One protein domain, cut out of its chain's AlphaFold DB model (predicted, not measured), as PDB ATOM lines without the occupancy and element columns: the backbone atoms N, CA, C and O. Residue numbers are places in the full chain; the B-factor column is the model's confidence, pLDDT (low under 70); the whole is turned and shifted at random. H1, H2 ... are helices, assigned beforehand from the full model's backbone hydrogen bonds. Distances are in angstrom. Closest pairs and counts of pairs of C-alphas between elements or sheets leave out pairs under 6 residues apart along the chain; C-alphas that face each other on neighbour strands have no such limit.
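What this domain is: This is residues 86 to 120 and 134 to 149 of the 229 residues of an uncharacterized protein of Treponema bryantii (UniProt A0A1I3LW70). Start from the longest helix, H3: H2 packs on it at a steep angle, and these two make one side of a small fold, while the short helices H1 and H4 pack on each other to make the other side. After H4 the unnamed tail, residues 140 to 149, runs past the side of H1 away from H2 and H3. The printed part has 51 residues with four named helices, in the order H1, H2, H3, H4, and no named strand; its class is all helix, though under half of the residues, 25, are in named elements. It is compact, with a radius of gyration of the C-alphas of 10.3 A, and spans 26 by 20 by 17 A.

How they stand to each other: Look first at H3, residues 107 to 115. H2, residues 96 to 102, touches it, with C-alphas of Gly 100 and Ala 110 the closest at 5.3 A. Their lines stand at a steep tilt of 52 degrees, opposite ways. H1, residues 87 to 91, and H3 only just touch, with 3 pairs of C-alphas within 8 A; the closest are those of Val 89 and Phe 114, 5.3 A apart. From H1 go on to H4, residues 136 to 139, which touches it, the closest C-alphas being those of Ser 87 and Glu 138 at 5.3 A. H2 and H4 are apart. In H1, H2 and H3 every O i to N i+4 pair is within hydrogen-bond range; H4 is too short for such a pair.

Where its parts are: Find C-alpha 107 at (205.224, 242.654, 151.110); from there H3 runs 11.0 A to C-alpha 115 at (216.113, 241.128, 150.885). H2 measures 9.7 A from Tyr 96 to Lys 102, H1 6.2 A from Ser 87 to Arg 91. H4, 5.7 A long, ends at C-alpha 139 at (219.421, 254.812, 156.709).

The domain as a whole: The C-alphas farthest apart are those of Gly 104 and Ser 146, 28.4 A. The links H1 to H2 and H2 to H3 are tight, four residues each. The link H3 to H4 runs across the cut, where residues 121 to 133 are not printed and C-alphas 120 and 134 are 17.3 A apart. The mean pLDDT of the printed part is 84.0; look for values under 70 at residues 143 to 149.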
ATOM      1  N   PRO A  86     221.884 250.247 153.714       93.44
ATOM      2  CA  PRO A  86     222.001 250.934 154.996       93.44
ATOM      3  C   PRO A  86     221.912 249.992 156.196       93.44
ATOM      4  O   PRO A  86     221.294 248.927 156.115       93.44
ATOM      5  N   SER A  87     222.449 250.428 157.338       92.38
ATOM      6  CA  SER A  87     222.420 249.684 158.604       92.38
ATOM      7  C   SER A  87     221.027 249.185 158.979       92.38
ATOM      8  O   SER A  87     220.869 248.008 159.302       92.38
ATOM      9  N   PHE A  88     220.008 250.044 158.901       93.88
ATOM     10  CA  PHE A  88     218.634 249.652 159.220       93.88
ATOM     11  C   PHE A  88     218.138 248.517 158.311       93.88
ATOM     12  O   PHE A  88     217.574 247.530 158.773       93.88
ATOM     13  N   VAL A  89     218.393 248.625 157.004       91.81
ATOM     14  CA  VAL A  89     217.949 247.633 156.014       91.81
ATOM     15  C   VAL A  89     218.665 246.295 156.214       91.81
ATOM     16  O   VAL A  89     218.039 245.248 156.072       91.81
ATOM     17  N   ARG A  90     219.957 246.312 156.570       87.19
ATOM     18  CA  ARG A  90     220.720 245.087 156.867       87.19
ATOM     19  C   ARG A  90     220.186 244.366 158.098       87.19
ATOM     20  O   ARG A  90     219.918 243.169 158.017       87.19
ATOM     21  N   ARG A  91     219.990 245.104 159.195       86.31
ATOM     22  CA  ARG A  91     219.503 244.552 160.466       86.31
ATOM     23  C   ARG A  91     218.147 243.872 160.301       86.31
ATOM     24  O   ARG A  91     217.917 242.821 160.885       86.31
ATOM     25  N   HIS A  92     217.294 244.442 159.450       86.94
ATOM     26  CA  HIS A  92     215.920 243.987 159.267       86.94
ATOM     27  C   HIS A  92     215.699 243.070 158.055       86.94
ATOM     28  O   HIS A  92     214.618 243.009 157.467       86.94
ATOM     29  N   LYS A  93     216.742 242.357 157.618       81.44
ATOM     30  CA  LYS A  93     216.655 241.453 156.465       81.44
ATOM     31  C   LYS A  93     215.689 240.282 156.685       81.44
ATOM     32  O   LYS A  93     215.104 239.801 155.714       81.44
ATOM     33  N   HIS A  94     215.549 239.798 157.919       72.75
ATOM     34  CA  HIS A  94     214.847 238.538 158.217       72.75
ATOM     35  C   HIS A  94     213.478 238.734 158.867       72.75
ATOM     36  O   HIS A  94     212.583 237.941 158.605       72.75
ATOM     37  N   ASP A  95     213.283 239.824 159.603       78.12
ATOM     38  CA  ASP A  95     211.994 240.299 160.125       78.12
ATOM     39  C   ASP A  95     211.329 241.317 159.172       78.12
ATOM     40  O   ASP A  95     210.403 242.038 159.543       78.12
ATOM     41  N   TYR A  96     211.771 241.375 157.908       82.31
ATOM     42  CA  TYR A  96     211.328 242.376 156.930       82.31
ATOM     43  C   TYR A  96     209.812 242.411 156.698       82.31
ATOM     44  O   TYR A  96     209.289 243.440 156.269       82.31
ATOM     45  N   LEU A  97     209.109 241.295 156.927       81.75
ATOM     46  CA  LEU A  97     207.649 241.230 156.840       81.75
ATOM     47  C   LEU A  97     206.997 241.972 158.007       81.75
ATOM     48  O   LEU A  97     206.121 242.797 157.770       81.75
ATOM     49  N   GLU A  98     207.469 241.737 159.231       86.56
ATOM     50  CA  GLU A  98     206.967 242.386 160.447       86.56
ATOM     51  C   GLU A  98     207.269 243.886 160.425       86.56
ATOM     52  O   GLU A  98     206.386 244.716 160.633       86.56
ATOM     53  N   VAL A  99     208.508 244.252 160.086       89.19
ATOM     54  CA  VAL A  99     208.924 245.652 159.905       89.19
ATOM     55  C   VAL A  99     208.137 246.297 158.770       89.19
ATOM     56  O   VAL A  99     207.700 247.447 158.870       89.19
ATOM     57  N   GLY A 100     207.936 245.547 157.685       90.12
ATOM     58  CA  GLY A 100     207.183 245.997 156.533       90.12
ATOM     59  C   GLY A 100     205.731 246.315 156.876       90.12
ATOM     60  O   GLY A 100     205.255 247.383 156.491       90.12
ATOM     61  N   GLU A 101     205.062 245.440 157.625       90.94
ATOM     62  CA  GLU A 101     203.696 245.623 158.123       90.94
ATOM     63  C   GLU A 101     203.613 246.794 159.107       90.94
ATOM     64  O   GLU A 101     202.795 247.698 158.919       90.94
ATOM     65  N   LYS A 102     204.521 246.840 160.092       94.00
ATOM     66  CA  LYS A 102     204.585 247.892 161.116       94.00
ATOM     67  C   LYS A 102     204.633 249.296 160.512       94.00
ATOM     68  O   LYS A 102     203.957 250.197 161.004       94.00
ATOM     69  N   TYR A 103     205.409 249.488 159.445       94.44
ATOM     70  CA  TYR A 103     205.574 250.791 158.789       94.44
ATOM     71  C   TYR A 103     204.757 250.943 157.493       94.44
ATOM     72  O   TYR A 103     205.017 251.847 156.698       94.44
ATOM     73  N   GLY A 104     203.748 250.090 157.277       89.12
ATOM     74  CA  GLY A 104     202.758 250.259 156.210       89.12
ATOM     75  C   GLY A 104     203.309 250.080 154.792       89.12
ATOM     76  O   GLY A 104     202.851 250.734 153.852       89.12
ATOM     77  N   THR A 105     204.304 249.216 154.616       90.00
ATOM     78  CA  THR A 105     204.848 248.855 153.302       90.00
ATOM     79  C   THR A 105     204.212 247.568 152.774       90.00
ATOM     80  O   THR A 105     203.785 246.703 153.529       90.00
ATOM     81  N   THR A 106     204.141 247.422 151.448       90.75
ATOM     82  CA  THR A 106     203.667 246.166 150.845       90.75
ATOM     83  C   THR A 106     204.722 245.072 150.990       90.75
ATOM     84  O   THR A 106     205.916 245.363 150.912       90.75
ATOM     85  N   GLU A 107     204.305 243.807 151.084       84.62
ATOM     86  CA  GLU A 107     205.224 242.654 151.110       84.62
ATOM     87  C   GLU A 107     206.246 242.702 149.961       84.62
ATOM     88  O   GLU A 107     207.443 242.488 150.159       84.62
ATOM     89  N   ALA A 108     205.788 243.026 148.746       85.38
ATOM     90  CA  ALA A 108     206.648 243.122 147.572       85.38
ATOM     91  C   ALA A 108     207.694 244.242 147.703       85.38
ATOM     92  O   ALA A 108     208.851 244.051 147.320       85.38
ATOM     93  N   PHE A 109     207.306 245.402 148.243       91.00
ATOM     94  CA  PHE A 109     208.235 246.501 148.498       91.00
ATOM     95  C   PHE A 109     209.232 246.138 149.601       91.00
ATOM     96  O   PHE A 109     210.433 246.291 149.393       91.00
ATOM     97  N   ALA A 110     208.752 245.590 150.721       86.00
ATOM     98  CA  ALA A 110     209.585 245.160 151.837       86.00
ATOM     99  C   ALA A 110     210.625 244.124 151.381       86.00
ATOM    100  O   ALA A 110     211.824 244.320 151.573       86.00
ATOM    101  N   ARG A 111     210.209 243.082 150.647       77.00
ATOM    102  CA  ARG A 111     211.134 242.092 150.073       77.00
ATOM    103  C   ARG A 111     212.177 242.742 149.164       77.00
ATOM    104  O   ARG A 111     213.354 242.388 149.209       77.00
ATOM    105  N   ASN A 112     211.765 243.691 148.325       83.69
ATOM    106  CA  ASN A 112     212.694 244.365 147.423       83.69
ATOM    107  C   ASN A 112     213.666 245.305 148.139       83.69
ATOM    108  O   ASN A 112     214.779 245.470 147.649       83.69
ATOM    109  N   LEU A 113     213.283 245.885 149.272       91.00
ATOM    110  CA  LEU A 113     214.138 246.748 150.078       91.00
ATOM    111  C   LEU A 113     215.122 245.926 150.924       91.00
ATOM    112  O   LEU A 113     216.337 246.045 150.769       91.00
ATOM    113  N   PHE A 114     214.587 245.060 151.783       85.94
ATOM    114  CA  PHE A 114     215.335 244.369 152.834       85.94
ATOM    115  C   PHE A 114     216.079 243.121 152.347       85.94
ATOM    116  O   PHE A 114     217.146 242.808 152.867       85.94
ATOM    117  N   VAL A 115     215.556 242.420 151.331       76.56
ATOM    118  CA  VAL A 115     216.113 241.128 150.885       76.56
ATOM    119  C   VAL A 115     216.816 241.236 149.537       76.56
ATOM    120  O   VAL A 115     217.960 240.808 149.402       76.56
ATOM    121  N   ASN A 116     216.136 241.781 148.523       75.44
ATOM    122  CA  ASN A 116     216.671 241.803 147.156       75.44
ATOM    123  C   ASN A 116     217.539 243.031 146.862       75.44
ATOM    124  O   ASN A 116     218.201 243.046 145.827       75.44
ATOM    125  N   HIS A 117     217.467 244.067 147.703       82.44
ATOM    126  CA  HIS A 117     218.143 245.357 147.516       82.44
ATOM    127  C   HIS A 117     217.873 245.996 146.136       82.44
ATOM    128  O   HIS A 117     218.732 246.615 145.521       82.44
ATOM    129  N   ARG A 118     216.647 245.817 145.629       81.94
ATOM    130  CA  ARG A 118     216.134 246.393 144.372       81.94
ATOM    131  C   ARG A 118     215.277 247.638 144.593       81.94
ATOM    132  O   ARG A 118     214.868 248.276 143.628       81.94
ATOM    133  N   ALA A 119     214.957 247.947 145.845       88.88
ATOM    134  CA  ALA A 119     214.261 249.158 146.241       88.88
ATOM    135  C   ALA A 119     215.133 249.957 147.211       88.88
ATOM    136  O   ALA A 119     215.928 249.391 147.956       88.88
ATOM    137  N   ARG A 120     214.949 251.277 147.205       93.62
ATOM    138  CA  ARG A 120     215.609 252.207 148.125       93.62
ATOM    139  C   ARG A 120     214.624 252.632 149.221       93.62
ATOM    140  O   ARG A 120     213.416 252.645 148.950       93.62
ATOM    141  N   ILE A 134     213.562 255.670 165.927       95.62
ATOM    142  CA  ILE A 134     214.709 255.188 165.144       95.62
ATOM    143  C   ILE A 134     215.466 256.371 164.542       95.62
ATOM    144  O   ILE A 134     214.888 257.212 163.859       95.62
ATOM    145  N   ASN A 135     216.779 256.439 164.739       96.25
ATOM    146  CA  ASN A 135     217.552 257.563 164.222       96.25
ATOM    147  C   ASN A 135     217.652 257.494 162.680       96.25
ATOM    148  O   ASN A 135     218.179 256.507 162.160       96.25
ATOM    149  N   PRO A 136     217.244 258.541 161.924       97.44
ATOM    150  CA  PRO A 136     217.357 258.560 160.464       97.44
ATOM    151  C   PRO A 136     218.758 258.264 159.922       97.44
ATOM    152  O   PRO A 136     218.880 257.754 158.813       97.44
ATOM    153  N   VAL A 137     219.809 258.547 160.702       96.56
ATOM    154  CA  VAL A 137     221.205 258.244 160.347       96.56
ATOM    155  C   VAL A 137     221.401 256.765 159.992       96.56
ATOM    156  O   VAL A 137     222.197 256.467 159.110       96.56
ATOM    157  N   GLU A 138     220.639 255.841 160.587       95.38
ATOM    158  CA  GLU A 138     220.739 254.399 160.303       95.38
ATOM    159  C   GLU A 138     220.368 254.025 158.856       95.38
ATOM    160  O   GLU A 138     220.686 252.927 158.389       95.38
ATOM    161  N   PHE A 139     219.717 254.939 158.133       96.75
ATOM    162  CA  PHE A 139     219.421 254.812 156.709       96.75
ATOM    163  C   PHE A 139     220.510 255.409 155.810       96.75
ATOM    164  O   PHE A 139     220.337 255.385 154.599       96.75
ATOM    165  N   PHE A 140     221.607 255.929 156.361       96.50
ATOM    166  CA  PHE A 140     222.685 256.603 155.620       96.50
ATOM    167  C   PHE A 140     224.079 256.272 156.166       96.50
ATOM    168  O   PHE A 140     225.021 257.052 156.036       96.50
ATOM    169  N   THR A 141     224.204 255.123 156.823       92.25
ATOM    170  CA  THR A 141     225.472 254.586 157.306       92.25
ATOM    171  C   THR A 141     225.556 253.109 156.987       92.25
ATOM    172  O   THR A 141     224.540 252.407 156.933       92.25
ATOM    173  N   GLU A 142     226.783 252.628 156.833       85.88
ATOM    174  CA  GLU A 142     227.038 251.211 156.644       85.88
ATOM    175  C   GLU A 142     226.605 250.443 157.898       85.88
ATOM    176  O   GLU A 142     226.870 250.864 159.024       85.88
ATOM    177  N   GLY A 143     225.874 249.346 157.701       68.06
ATOM    178  CA  GLY A 143     225.655 248.381 158.776       68.06
ATOM    179  C   GLY A 143     226.903 247.538 158.982       68.06
ATOM    180  O   GLY A 143     227.703 247.382 158.063       68.06
ATOM    181  N   ASP A 144     227.062 246.963 160.169       64.94
ATOM    182  CA  ASP A 144     228.151 246.026 160.427       64.94
ATOM    183  C   ASP A 144     228.078 244.859 159.423       64.94
ATOM    184  O   ASP A 144     227.072 244.161 159.333       64.94
ATOM    185  N   ALA A 145     229.133 244.647 158.630       54.88
ATOM    186  CA  ALA A 145     229.181 243.569 157.642       54.88
ATOM    187  C   ALA A 145     229.092 242.168 158.280       54.88
ATOM    188  O   ALA A 145     228.779 241.201 157.584       54.88
ATOM    189  N   SER A 146     229.373 242.060 159.584       53.69
ATOM    190  CA  SER A 146     229.204 240.843 160.383       53.69
ATOM    191  C   SER A 146     227.787 240.661 160.940       53.69
ATOM    192  O   SER A 146     227.453 239.567 161.406       53.69
ATOM    193  N   ASP A 147     226.962 241.708 160.878       55.16
ATOM    194  CA  ASP A 147     225.533 241.670 161.152       55.16
ATOM    195  C   ASP A 147     224.816 241.264 159.860       55.16
ATOM    196  O   ASP A 147     224.411 242.076 159.024       55.16
ATOM    197  N   ASP A 148     224.716 239.951 159.649       55.16
ATOM    198  CA  ASP A 148     223.951 239.392 158.537       55.16
ATOM    199  C   ASP A 148     222.434 239.390 158.810       55.16
ATOM    200  O   ASP A 148     221.674 238.795 158.035       55.16
ATOM    201  N   GLY A 149     222.013 240.045 159.903       53.06
ATOM    202  CA  GLY A 149     220.652 240.142 160.413       53.06
ATOM    203  C   GLY A 149     220.115 238.840 161.008       53.06
ATOM    204  O   GLY A 149     218.962 238.809 161.437       53.06
TER     205      GLY A 149